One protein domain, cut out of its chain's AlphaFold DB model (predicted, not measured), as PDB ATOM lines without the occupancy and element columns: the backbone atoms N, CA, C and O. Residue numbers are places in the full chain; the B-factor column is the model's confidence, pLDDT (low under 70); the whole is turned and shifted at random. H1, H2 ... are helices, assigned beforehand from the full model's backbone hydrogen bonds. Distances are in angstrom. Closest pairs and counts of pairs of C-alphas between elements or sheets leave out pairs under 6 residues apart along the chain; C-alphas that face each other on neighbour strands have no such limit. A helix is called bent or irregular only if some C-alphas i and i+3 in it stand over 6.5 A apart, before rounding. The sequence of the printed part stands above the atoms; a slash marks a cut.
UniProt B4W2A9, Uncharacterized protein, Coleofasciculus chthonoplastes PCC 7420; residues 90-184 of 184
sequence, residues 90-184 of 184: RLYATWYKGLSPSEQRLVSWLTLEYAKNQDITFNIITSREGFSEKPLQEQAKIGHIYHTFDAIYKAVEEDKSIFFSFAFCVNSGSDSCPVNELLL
ATOM      1  N   ARG A  90     379.331 217.782 520.788       78.12
ATOM      2  CA  ARG A  90     380.030 217.549 519.511       78.12
ATOM      3  C   ARG A  90     380.553 218.849 518.896       78.12
ATOM      4  O   ARG A  90     381.659 218.865 518.348       78.12
ATOM      5  N   LEU A  91     379.794 219.931 519.033       77.69
ATOM      6  CA  LEU A  91     380.158 221.276 518.608       77.69
ATOM      7  C   LEU A  91     381.396 221.772 519.358       77.69
ATOM      8  O   LEU A  91     382.383 222.138 518.719       77.69
ATOM      9  N   TYR A  92     381.404 221.665 520.690       84.69
ATOM     10  CA  TYR A  92     382.579 221.978 521.506       84.69
ATOM     11  C   TYR A  92     383.824 221.209 521.045       84.69
ATOM     12  O   TYR A  92     384.885 221.805 520.857       84.69
ATOM     13  N   ALA A  93     383.708 219.894 520.823       84.94
ATOM     14  CA  ALA A  93     384.840 219.073 520.392       84.94
ATOM     15  C   ALA A  93     385.369 219.470 519.007       84.94
ATOM     16  O   ALA A  93     386.584 219.506 518.792       84.94
ATOM     17  N   THR A  94     384.469 219.792 518.077       80.75
ATOM     18  CA  THR A  94     384.818 220.234 516.720       80.75
ATOM     19  C   THR A  94     385.516 221.588 516.751       80.75
ATOM     20  O   THR A  94     386.613 221.725 516.203       80.75
ATOM     21  N   TRP A  95     384.926 222.554 517.457       84.19
ATOM     22  CA  TRP A  95     385.505 223.874 517.671       84.19
ATOM     23  C   TRP A  95     386.893 223.773 518.312       84.19
ATOM     24  O   TRP A  95     387.862 224.263 517.736       84.19
ATOM     25  N   TYR A  96     387.032 223.044 519.428       86.25
ATOM     26  CA  TYR A  96     388.310 222.856 520.127       86.25
ATOM     27  C   TYR A  96     389.399 222.254 519.230       86.25
ATOM     28  O   TYR A  96     390.554 222.691 519.250       86.25
ATOM     29  N   LYS A  97     389.047 221.260 518.408       84.25
ATOM     30  CA  LYS A  97     389.985 220.616 517.479       84.25
ATOM     31  C   LYS A  97     390.469 221.562 516.377       84.25
ATOM     32  O   LYS A  97     391.593 221.396 515.904       84.25
ATOM     33  N   GLY A  98     389.652 222.537 515.979       79.62
ATOM     34  CA  GLY A  98     390.010 223.566 514.998       79.62
ATOM     35  C   GLY A  98     390.974 224.637 515.523       79.62
ATOM     36  O   GLY A  98     391.579 225.352 514.726       79.62
ATOM     37  N   LEU A  99     391.149 224.743 516.843       83.94
ATOM     38  CA  LEU A  99     392.004 225.745 517.479       83.94
ATOM     39  C   LEU A  99     393.500 225.406 517.381       83.94
ATOM     40  O   LEU A  99     393.916 224.247 517.399       83.94
ATOM     41  N   SER A 100     394.343 226.438 517.366       86.88
ATOM     42  CA  SER A 100     395.797 226.287 517.486       86.88
ATOM     43  C   SER A 100     396.217 225.802 518.888       86.88
ATOM     44  O   SER A 100     395.492 225.994 519.868       86.88
ATOM     45  N   PRO A 101     397.438 225.256 519.063       88.75
ATOM     46  CA  PRO A 101     397.895 224.756 520.365       88.75
ATOM     47  C   PRO A 101     397.939 225.800 521.496       88.75
ATOM     48  O   PRO A 101     397.944 225.441 522.675       88.75
ATOM     49  N   SER A 102     398.063 227.090 521.178       83.94
ATOM     50  CA  SER A 102     397.978 228.180 522.164       83.94
ATOM     51  C   SER A 102     396.536 228.472 522.575       83.94
ATOM     52  O   SER A 102     396.275 228.727 523.748       83.94
ATOM     53  N   GLU A 103     395.605 228.385 521.633       86.62
ATOM     54  CA  GLU A 103     394.175 228.624 521.843       86.62
ATOM     55  C   GLU A 103     393.535 227.448 522.599       86.62
ATOM     56  O   GLU A 103     392.818 227.653 523.575       86.62
ATOM     57  N   GLN A 104     393.911 226.209 522.273       89.38
ATOM     58  CA  GLN A 104     393.530 225.013 523.037       89.38
ATOM     59  C   GLN A 104     393.977 225.086 524.502       89.38
ATOM     60  O   GLN A 104     393.246 224.681 525.410       89.38
ATOM     61  N   ARG A 105     395.167 225.646 524.764       87.25
ATOM     62  CA  ARG A 105     395.649 225.894 526.133       87.25
ATOM     63  C   ARG A 105     394.792 226.923 526.867       87.25
ATOM     64  O   ARG A 105     394.539 226.737 528.057       87.25
ATOM     65  N   LEU A 106     394.325 227.964 526.176       89.31
ATOM     66  CA  LEU A 106     393.396 228.939 526.743       89.31
ATOM     67  C   LEU A 106     392.055 228.282 527.102       89.31
ATOM     68  O   LEU A 106     391.611 228.428 528.237       89.31
ATOM     69  N   VAL A 107     391.463 227.493 526.199       92.00
ATOM     70  CA  VAL A 107     390.208 226.760 526.468       92.00
ATOM     71  C   VAL A 107     390.363 225.768 527.619       92.00
ATOM     72  O   VAL A 107     389.499 225.678 528.491       92.00
ATOM     73  N   SER A 108     391.491 225.060 527.679       90.81
ATOM     74  CA  SER A 108     391.782 224.125 528.773       90.81
ATOM     75  C   SER A 108     391.885 224.847 530.120       90.81
ATOM     76  O   SER A 108     391.405 224.344 531.137       90.81
ATOM     77  N   TRP A 109     392.479 226.045 530.131       89.19
ATOM     78  CA  TRP A 109     392.528 226.893 531.319       89.19
ATOM     79  C   TRP A 109     391.134 227.405 531.716       89.19
ATOM     80  O   TRP A 109     390.778 227.291 532.887       89.19
ATOM     81  N   LEU A 110     390.323 227.886 530.766       90.31
ATOM     82  CA  LEU A 110     388.939 228.313 531.017       90.31
ATOM     83  C   LEU A 110     388.101 227.172 531.607       90.31
ATOM     84  O   LEU A 110     387.475 227.346 532.649       90.31
ATOM     85  N   THR A 111     388.188 225.981 531.013       91.62
ATOM     86  CA  THR A 111     387.519 224.762 531.504       91.62
ATOM     87  C   THR A 111     387.866 224.489 532.965       91.62
ATOM     88  O   THR A 111     386.983 224.226 533.777       91.62
ATOM     89  N   LEU A 112     389.148 224.601 533.327       88.00
ATOM     90  CA  LEU A 112     389.601 224.394 534.699       88.00
ATOM     91  C   LEU A 112     389.065 225.457 535.666       88.00
ATOM     92  O   LEU A 112     388.697 225.112 536.788       88.00
ATOM     93  N   GLU A 113     389.064 226.735 535.286       87.38
ATOM     94  CA  GLU A 113     388.607 227.792 536.192       87.38
ATOM     95  C   GLU A 113     387.092 227.783 536.396       87.38
ATOM     96  O   GLU A 113     386.635 227.867 537.539       87.38
ATOM     97  N   TYR A 114     386.316 227.591 535.327       87.12
ATOM     98  CA  TYR A 114     384.866 227.451 535.434       87.12
ATOM     99  C   TYR A 114     384.488 226.195 536.244       87.12
ATOM    100  O   TYR A 114     383.627 226.264 537.122       87.12
ATOM    101  N   ALA A 115     385.195 225.068 536.068       86.06
ATOM    102  CA  ALA A 115     384.971 223.853 536.862       86.06
ATOM    103  C   ALA A 115     385.280 224.030 538.361       86.06
ATOM    104  O   ALA A 115     384.695 223.353 539.208       86.06
ATOM    105  N   LYS A 116     386.173 224.962 538.719       82.81
ATOM    106  CA  LYS A 116     386.438 225.338 540.119       82.81
ATOM    107  C   LYS A 116     385.350 226.243 540.719       82.81
ATOM    108  O   LYS A 116     385.502 226.656 541.867       82.81
ATOM    109  N   ASN A 117     384.272 226.530 539.983       66.62
ATOM    110  CA  ASN A 117     383.239 227.512 540.323       66.62
ATOM    111  C   ASN A 117     383.815 228.916 540.590       66.62
ATOM    112  O   ASN A 117     383.351 229.613 541.493       66.62
ATOM    113  N   GLN A 118     384.850 229.327 539.850       62.16
ATOM    114  CA  GLN A 118     385.271 230.727 539.858       62.16
ATOM    115  C   GLN A 118     384.383 231.530 538.909       62.16
ATOM    116  O   GLN A 118     384.125 231.096 537.789       62.16
ATOM    117  N   ASP A 119     383.942 232.703 539.358       68.75
ATOM    118  CA  ASP A 119     383.255 233.680 538.513       68.75
ATOM    119  C   ASP A 119     384.287 234.331 537.578       68.75
ATOM    120  O   ASP A 119     384.987 235.282 537.946       68.75
ATOM    121  N   ILE A 120     384.487 233.721 536.407       77.62
ATOM    122  CA  ILE A 120     385.444 234.183 535.404       77.62
ATOM    123  C   ILE A 120     384.743 235.184 534.492       77.62
ATOM    124  O   ILE A 120     383.882 234.839 533.691       77.62
ATOM    125  N   THR A 121     385.183 236.435 534.563       81.94
ATOM    126  CA  THR A 121     384.719 237.501 533.673       81.94
ATOM    127  C   THR A 121     385.780 237.828 532.632       81.94
ATOM    128  O   THR A 121     386.977 237.632 532.871       81.94
ATOM    129  N   PHE A 122     385.372 238.419 531.506       79.38
ATOM    130  CA  PHE A 122     386.330 238.882 530.501       79.38
ATOM    131  C   PHE A 122     387.366 239.847 531.097       79.38
ATOM    132  O   PHE A 122     388.549 239.777 530.773       79.38
ATOM    133  N   ASN A 123     386.955 240.675 532.062       75.88
ATOM    134  CA  ASN A 123     387.847 241.587 532.780       75.88
ATOM    135  C   ASN A 123     388.990 240.865 533.504       75.88
ATOM    136  O   ASN A 123     390.104 241.380 533.571       75.88
ATOM    137  N   ILE A 124     388.751 239.660 534.027       80.00
ATOM    138  CA  ILE A 124     389.809 238.860 534.654       80.00
ATOM    139  C   ILE A 124     390.843 238.446 533.605       80.00
ATOM    140  O   ILE A 124     392.038 238.490 533.884       80.00
ATOM    141  N   ILE A 125     390.413 238.114 532.388       78.38
ATOM    142  CA  ILE A 125     391.305 237.734 531.285       78.38
ATOM    143  C   ILE A 125     392.114 238.933 530.803       78.38
ATOM    144  O   ILE A 125     393.337 238.832 530.693       78.38
ATOM    145  N   THR A 126     391.462 240.070 530.574       77.81
ATOM    146  CA  THR A 126     392.129 241.283 530.083       77.81
ATOM    147  C   THR A 126     393.052 241.917 531.126       77.81
ATOM    148  O   THR A 126     394.019 242.585 530.766       77.81
ATOM    149  N   SER A 127     392.813 241.663 532.418       76.75
ATOM    150  CA  SER A 127     393.691 242.095 533.517       76.75
ATOM    151  C   SER A 127     394.958 241.250 533.692       76.75
ATOM    152  O   SER A 127     395.809 241.590 534.519       76.75
ATOM    153  N   ARG A 128     395.108 240.145 532.947       76.75
ATOM    154  CA  ARG A 128     396.298 239.293 533.039       76.75
ATOM    155  C   ARG A 128     397.529 240.011 532.510       76.75
ATOM    156  O   ARG A 128     397.489 240.695 531.488       76.75
ATOM    157  N   GLU A 129     398.643 239.793 533.202       76.31
ATOM    158  CA  GLU A 129     399.945 240.313 532.794       76.31
ATOM    159  C   GLU A 129     400.255 239.915 531.344       76.31
ATOM    160  O   GLU A 129     400.057 238.767 530.935       76.31
ATOM    161  N   GLY A 130     400.695 240.895 530.554       76.06
ATOM    162  CA  GLY A 130     401.024 240.712 529.145       76.06
ATOM    163  C   GLY A 130     399.830 240.667 528.186       76.06
ATOM    164  O   GLY A 130     400.063 240.549 526.988       76.06
ATOM    165  N   PHE A 131     398.569 240.778 528.636       79.00
ATOM    166  CA  PHE A 131     397.422 240.837 527.713       79.00
ATOM    167  C   PHE A 131     397.456 242.097 526.836       79.00
ATOM    168  O   PHE A 131     397.391 241.998 525.616       79.00
ATOM    169  N   SER A 132     397.628 243.273 527.444       78.44
ATOM    170  CA  SER A 132     397.672 244.562 526.733       78.44
ATOM    171  C   SER A 132     398.898 244.734 525.831       78.44
ATOM    172  O   SER A 132     398.899 245.586 524.945       78.44
ATOM    173  N   GLU A 133     399.939 243.930 526.048       86.44
ATOM    174  CA  GLU A 133     401.175 243.927 525.259       86.44
ATOM    175  C   GLU A 133     401.068 243.039 524.010       86.44
ATOM    176  O   GLU A 133     401.915 243.120 523.116       86.44
ATOM    177  N   LYS A 134     400.031 242.194 523.924       80.00
ATOM    178  CA  LYS A 134     399.776 241.349 522.753       80.00
ATOM    179  C   LYS A 134     399.319 242.181 521.555       80.00
ATOM    180  O   LYS A 134     398.636 243.190 521.739       80.00
ATOM    181  N   PRO A 135     399.605 241.738 520.319       85.50
ATOM    182  CA  PRO A 135     398.993 242.311 519.125       85.50
ATOM    183  C   PRO A 135     397.464 242.319 519.228       85.50
ATOM    184  O   PRO A 135     396.877 241.374 519.755       85.50
ATOM    185  N   LEU A 136     396.813 243.345 518.671       78.88
ATOM    186  CA  LEU A 136     395.351 243.499 518.734       78.88
ATOM    187  C   LEU A 136     394.600 242.262 518.232       78.88
ATOM    188  O   LEU A 136     393.639 241.833 518.853       78.88
ATOM    189  N   GLN A 137     395.088 241.628 517.168       76.44
ATOM    190  CA  GLN A 137     394.498 240.394 516.643       76.44
ATOM    191  C   GLN A 137     394.582 239.223 517.621       76.44
ATOM    192  O   GLN A 137     393.694 238.380 517.663       76.44
ATOM    193  N   GLU A 138     395.645 239.149 518.418       77.81
ATOM    194  CA  GLU A 138     395.765 238.118 519.444       77.81
ATOM    195  C   GLU A 138     394.840 238.425 520.632       77.81
ATOM    196  O   GLU A 138     394.215 237.511 521.162       77.81
ATOM    197  N   GLN A 139     394.673 239.700 521.002       77.25
ATOM    198  CA  GLN A 139     393.684 240.119 522.008       77.25
ATOM    199  C   GLN A 139     392.250 239.795 521.559       77.25
ATOM    200  O   GLN A 139     391.480 239.218 522.326       77.25
ATOM    201  N   ALA A 140     391.928 240.095 520.300       75.19
ATOM    202  CA  ALA A 140     390.659 239.789 519.650       75.19
ATOM    203  C   ALA A 140     390.357 238.281 519.665       75.19
ATOM    204  O   ALA A 140     389.289 237.863 520.107       75.19
ATOM    205  N   LYS A 141     391.336 237.445 519.294       78.75
ATOM    206  CA  LYS A 141     391.210 235.978 519.362       78.75
ATOM    207  C   LYS A 141     390.964 235.466 520.778       78.75
ATOM    208  O   LYS A 141     390.139 234.579 520.972       78.75
ATOM    209  N   ILE A 142     391.665 236.015 521.771       83.12
ATOM    210  CA  ILE A 142     391.447 235.661 523.180       83.12
ATOM    211  C   ILE A 142     390.021 236.027 523.612       83.12
ATOM    212  O   ILE A 142     389.376 235.225 524.285       83.12
ATOM    213  N   GLY A 143     389.534 237.205 523.207       80.56
ATOM    214  CA  GLY A 143     388.157 237.640 523.437       80.56
ATOM    215  C   GLY A 143     387.144 236.681 522.835       80.56
ATOM    216  O   GLY A 143     386.313 236.145 523.563       80.56
ATOM    217  N   HIS A 144     387.280 236.382 521.544       81.06
ATOM    218  CA  HIS A 144     386.418 235.427 520.852       81.06
ATOM    219  C   HIS A 144     386.379 234.073 521.576       81.06
ATOM    220  O   HIS A 144     385.307 233.589 521.915       81.06
ATOM    221  N   ILE A 145     387.537 233.493 521.911       85.12
ATOM    222  CA  ILE A 145     387.601 232.198 522.613       85.12
ATOM    223  C   ILE A 145     386.909 232.243 523.974       85.12
ATOM    224  O   ILE A 145     386.225 231.286 524.336       85.12
ATOM    225  N   TYR A 146     387.097 233.322 524.736       86.94
ATOM    226  CA  TYR A 146     386.415 233.485 526.013       86.94
ATOM    227  C   TYR A 146     384.898 233.526 525.835       86.94
ATOM    228  O   TYR A 146     384.204 232.765 526.500       86.94
ATOM    229  N   HIS A 147     384.400 234.375 524.936       81.38
ATOM    230  CA  HIS A 147     382.965 234.546 524.730       81.38
ATOM    231  C   HIS A 147     382.311 233.277 524.188       81.38
ATOM    232  O   HIS A 147     381.287 232.862 524.718       81.38
ATOM    233  N   THR A 148     382.948 232.588 523.237       80.81
ATOM    234  CA  THR A 148     382.484 231.275 522.772       80.81
ATOM    235  C   THR A 148     382.408 230.261 523.915       80.81
ATOM    236  O   THR A 148     381.441 229.513 524.027       80.81
ATOM    237  N   PHE A 149     383.428 230.207 524.775       87.25
ATOM    238  CA  PHE A 149     383.426 229.274 525.899       87.25
ATOM    239  C   PHE A 149     382.345 229.619 526.933       87.25
ATOM    240  O   PHE A 149     381.679 228.719 527.438       87.25
ATOM    241  N   ASP A 150     382.178 230.906 527.246       84.50
ATOM    242  CA  ASP A 150     381.168 231.402 528.184       84.50
ATOM    243  C   ASP A 150     379.744 231.107 527.694       84.50
ATOM    244  O   ASP A 150     378.914 230.656 528.482       84.50
ATOM    245  N   ALA A 151     379.496 231.266 526.391       79.00
ATOM    246  CA  ALA A 151     378.240 230.908 525.737       79.00
ATOM    247  C   ALA A 151     377.903 229.418 525.904       79.00
ATOM    248  O   ALA A 151     376.866 229.047 526.459       79.00
ATOM    249  N   ILE A 152     378.844 228.538 525.537       81.81
ATOM    250  CA  ILE A 152     378.684 227.085 525.705       81.81
ATOM    251  C   ILE A 152     378.452 226.730 527.181       81.81
ATOM    252  O   ILE A 152     377.596 225.904 527.490       81.81
ATOM    253  N   TYR A 153     379.193 227.355 528.102       84.12
ATOM    254  CA  TYR A 153     379.034 227.133 529.539       84.12
ATOM    255  C   TYR A 153     377.644 227.543 530.052       84.12
ATOM    256  O   TYR A 153     377.061 226.821 530.861       84.12
ATOM    257  N   LYS A 154     377.101 228.674 529.592       80.50
ATOM    258  CA  LYS A 154     375.750 229.126 529.956       80.50
ATOM    259  C   LYS A 154     374.676 228.195 529.401       80.50
ATOM    260  O   LYS A 154     373.771 227.813 530.136       80.50
ATOM    261  N   ALA A 155     374.816 227.748 528.154       76.19
ATOM    262  CA  ALA A 155     373.871 226.814 527.541       76.19
ATOM    263  C   ALA A 155     373.838 225.429 528.209       76.19
ATOM    264  O   ALA A 155     372.846 224.712 528.097       76.19
ATOM    265  N   VAL A 156     374.900 225.054 528.929       78.44
ATOM    266  CA  VAL A 156     374.980 223.803 529.703       78.44
ATOM    267  C   VAL A 156     374.926 224.036 531.212       78.44
ATOM    268  O   VAL A 156     375.344 223.157 531.962       78.44
ATOM    269  N   GLU A 157     374.442 225.188 531.694       78.88
ATOM    270  CA  GLU A 157     374.516 225.547 533.121       78.88
ATOM    271  C   GLU A 157     373.886 224.477 534.036       78.88
ATOM    272  O   GLU A 157     374.464 224.135 535.076       78.88
ATOM    273  N   GLU A 158     372.758 223.893 533.620       76.00
ATOM    274  CA  GLU A 158     372.060 222.824 534.350       76.00
ATOM    275  C   GLU A 158     372.863 221.507 534.409       76.00
ATOM    276  O   GLU A 158     372.799 220.790 535.407       76.00
ATOM    277  N   ASP A 159     373.693 221.232 533.397       79.25
ATOM    278  CA  ASP A 159     374.473 219.994 533.234       79.25
ATOM    279  C   ASP A 159     375.988 220.236 533.236       79.25
ATOM    280  O   ASP A 159     376.778 219.449 532.700       79.25
ATOM    281  N   LYS A 160     376.435 221.329 533.856       83.75
ATOM    282  CA  LYS A 160     377.834 221.770 533.778       83.75
ATOM    283  C   LYS A 160     378.840 220.709 534.229       83.75
ATOM    284  O   LYS A 160     379.949 220.651 533.710       83.75
ATOM    285  N   SER A 161     378.473 219.832 535.166       83.38
ATOM    286  CA  SER A 161     379.326 218.722 535.620       83.38
ATOM    287  C   SER A 161     379.589 217.686 534.520       83.38
ATOM    288  O   SER A 161     380.714 217.190 534.390       83.38
ATOM    289  N   ILE A 162     378.570 217.386 533.715       85.06
ATOM    290  CA  ILE A 162     378.638 216.482 532.568       85.06
ATOM    291  C   ILE A 162     379.467 217.148 531.469       85.06
ATOM    292  O   ILE A 162     380.433 216.551 530.985       85.06
ATOM    293  N   PHE A 163     379.173 218.415 531.160       86.81
ATOM    294  CA  PHE A 163     379.951 219.195 530.199       86.81
ATOM    295  C   PHE A 163     381.434 219.259 530.575       86.81
ATOM    296  O   PHE A 163     382.280 218.966 529.736       86.81
ATOM    297  N   PHE A 164     381.791 219.562 531.829       89.31
ATOM    298  CA  PHE A 164     383.199 219.605 532.233       89.31
ATOM    299  C   PHE A 164     383.880 218.244 532.125       89.31
ATOM    300  O   PHE A 164     385.036 218.182 531.714       89.31
ATOM    301  N   SER A 165     383.186 217.153 532.450       88.12
ATOM    302  CA  SER A 165     383.734 215.799 532.292       88.12
ATOM    303  C   SER A 165     384.056 215.503 530.825       88.12
ATOM    304  O   SER A 165     385.144 215.015 530.507       88.12
ATOM    305  N   PHE A 166     383.145 215.876 529.926       89.56
ATOM    306  CA  PHE A 166     383.353 215.783 528.487       89.56
ATOM    307  C   PHE A 166     384.491 216.702 528.003       89.56
ATOM    308  O   PHE A 166     385.409 216.245 527.321       89.56
ATOM    309  N   ALA A 167     384.494 217.969 528.413       90.06
ATOM    310  CA  ALA A 167     385.498 218.958 528.041       90.06
ATOM    311  C   ALA A 167     386.905 218.566 528.516       90.06
ATOM    312  O   ALA A 167     387.862 218.672 527.755       90.06
ATOM    313  N   PHE A 168     387.057 218.038 529.735       89.88
ATOM    314  CA  PHE A 168     388.341 217.508 530.206       89.88
ATOM    315  C   PHE A 168     388.822 216.323 529.366       89.88
ATOM    316  O   PHE A 168     390.015 216.238 529.072       89.88
ATOM    317  N   CYS A 169     387.914 215.435 528.952       88.94
ATOM    318  CA  CYS A 169     388.251 214.340 528.050       88.94
ATOM    319  C   CYS A 169     388.771 214.870 526.702       88.94
ATOM    320  O   CYS A 169     389.872 214.500 526.285       88.94
ATOM    321  N   VAL A 170     388.043 215.792 526.067       88.06
ATOM    322  CA  VAL A 170     388.434 216.399 524.783       88.06
ATOM    323  C   VAL A 170     389.775 217.125 524.907       88.06
ATOM    324  O   VAL A 170     390.691 216.884 524.123       88.06
ATOM    325  N   ASN A 171     389.936 217.945 525.947       88.00
ATOM    326  CA  ASN A 171     391.135 218.761 526.156       88.00
ATOM    327  C   ASN A 171     392.386 217.936 526.472       88.00
ATOM    328  O   ASN A 171     393.508 218.414 526.312       88.00
ATOM    329  N   SER A 172     392.210 216.691 526.921       84.56
ATOM    330  CA  SER A 172     393.313 215.749 527.125       84.56
ATOM    331  C   SER A 172     393.816 215.102 525.829       84.56
ATOM    332  O   SER A 172     394.817 214.386 525.855       84.56
ATOM    333  N   GLY A 173     393.153 215.370 524.697       77.19
ATOM    334  CA  GLY A 173     393.484 214.789 523.397       77.19
ATOM    335  C   GLY A 173     392.970 213.361 523.220       77.19
ATOM    336  O   GLY A 173     393.553 212.603 522.451       77.19
ATOM    337  N   SER A 174     391.920 212.971 523.950       75.94
ATOM    338  CA  SER A 174     391.278 211.669 523.761       75.94
ATOM    339  C   SER A 174     390.449 211.661 522.474       75.94
ATOM    340  O   SER A 174     389.609 212.533 522.266       75.94
ATOM    341  N   ASP A 175     390.636 210.634 521.644       66.06
ATOM    342  CA  ASP A 175     389.845 210.423 520.424       66.06
ATOM    343  C   ASP A 175     388.460 209.809 520.706       66.06
ATOM    344  O   ASP A 175     387.610 209.737 519.819       66.06
ATOM    345  N   SER A 176     388.218 209.357 521.942       69.19
ATOM    346  CA  SER A 176     386.956 208.750 522.364       69.19
ATOM    347  C   SER A 176     386.466 209.397 523.658       69.19
ATOM    348  O   SER A 176     386.880 209.011 524.754       69.19
ATOM    349  N   CYS A 177     385.583 210.386 523.527       78.12
ATOM    350  CA  CYS A 177     384.871 210.998 524.645       78.12
ATOM    351  C   CYS A 177     383.387 210.633 524.529       78.12
ATOM    352  O   CYS A 177     382.730 211.093 523.593       78.12
ATOM    353  N   PRO A 178     382.861 209.759 525.406       68.75
ATOM    354  CA  PRO A 178     381.524 209.211 525.235       68.75
ATOM    355  C   PRO A 178     380.475 210.248 525.636       68.75
ATOM    356  O   PRO A 178     380.108 210.361 526.799       68.75
ATOM    357  N   VAL A 179     379.980 211.011 524.661       65.25
ATOM    358  CA  VAL A 179     378.878 211.967 524.870       65.25
ATOM    359  C   VAL A 179     377.637 211.239 525.397       65.25
ATOM    360  O   VAL A 179     377.050 211.647 526.391       65.25
ATOM    361  N   ASN A 180     377.305 210.097 524.795       58.47
ATOM    362  CA  ASN A 180     376.044 209.397 525.049       58.47
ATOM    363  C   ASN A 180     376.033 208.641 526.381       58.47
ATOM    364  O   ASN A 180     374.975 208.462 526.962       58.47
ATOM    365  N   GLU A 181     377.192 208.210 526.890       59.75
ATOM    366  CA  GLU A 181     377.268 207.554 528.206       59.75
ATOM    367  C   GLU A 181     377.178 208.561 529.358       59.75
ATOM    368  O   GLU A 181     376.843 208.182 530.477       59.75
ATOM    369  N   LEU A 182     377.481 209.836 529.091       56.97
ATOM    370  CA  LEU A 182     377.425 210.912 530.079       56.97
ATOM    371  C   LEU A 182     376.019 211.520 530.214       56.97
ATOM    372  O   LEU A 182     375.743 212.150 531.230       56.97
ATOM    373  N   LEU A 183     375.151 211.337 529.215       56.16
ATOM    374  CA  LEU A 183     373.791 211.892 529.163       56.16
ATOM    375  C   LEU A 183     372.691 210.900 529.621       56.16
ATOM    376  O   LEU A 183     371.512 211.241 529.532       56.16
ATOM    377  N   LEU A 184     373.061 209.694 530.087       53.31
ATOM    378  CA  LEU A 184     372.157 208.613 530.536       53.31
ATOM    379  C   LEU A 184     371.838 208.635 532.038       53.31
ATOM    380  O   LEU A 184     372.751 208.917 532.847       53.31
TER     381      LEU A 184
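This is residues 90 to 184 of the 184 residues of an uncharacterized protein of Coleofasciculus chthonoplastes PCC 7420 (UniProt B4W2A9). H4 and H5 form an open V, and H2 lies between its arms and packs on both, crossing them at a slant; H1 packs on H5. The small helices H3 and H6 lie toward opposite ends of the long axis, and residues 132 to 137 stick out. The printed part has 95 residues with six named helices, H1 to H6 in chain order, and no named strand: all helix. It is compact, with a radius of gyration of the C-alphas of 13.7 A, and elongated, spanning 45 by 26 by 17 A.

H1, residues 90 to 98, and H2, residues 101 to 115, form a helical hairpin and only just touch, with 3 pairs of C-alphas within 8 A, the closest Tyr 96 and Gln 104 at 6.4 A. H3, residues 122 to 126, is apart from H2. H4, residues 136 to 155, touches H2 with residues 142 to 149 alone, at a steep tilt of 39 degrees; the closest C-alphas, Val 107 and Ile 145, are 7.2 A apart. H3 only just touches H4, with 3 such pairs, the closest Phe 122 and Tyr 146 at 7.0 A. H5, residues 157 to 171, touches H2, closest at the C-alphas of Ser 108 and Asn 171, 6.0 A. H5 touches H1, closest at those of Ala 93 and Val 170, 6.3 A. H6, residues 179 to 182, only just touches H5, with 3 such pairs, the closest Ile 162 and Leu 182 at 6.2 A. Every O i to N i+4 pair is within hydrogen-bond range in H1, H2, H3 and H4, and 9 of 11 in H5; H6 is too short for one.

H1 begins at C-alpha 90 (380.030, 217.549, 519.511). H2 is 21.0 A long, H4 28.6 A and H5 19.3 A; H5 is irregular, with C-alphas 158 and 161 8.4 A apart. H6 ends at C-alpha 182 (377.425, 210.912, 530.079).

The C-alphas farthest apart, Glu 133 and Leu 184, are 46.0 A apart. The printed part has no cut and no long link. Residues 117 to 119, 175 to 176 and 178 to 184 have pLDDT under 70.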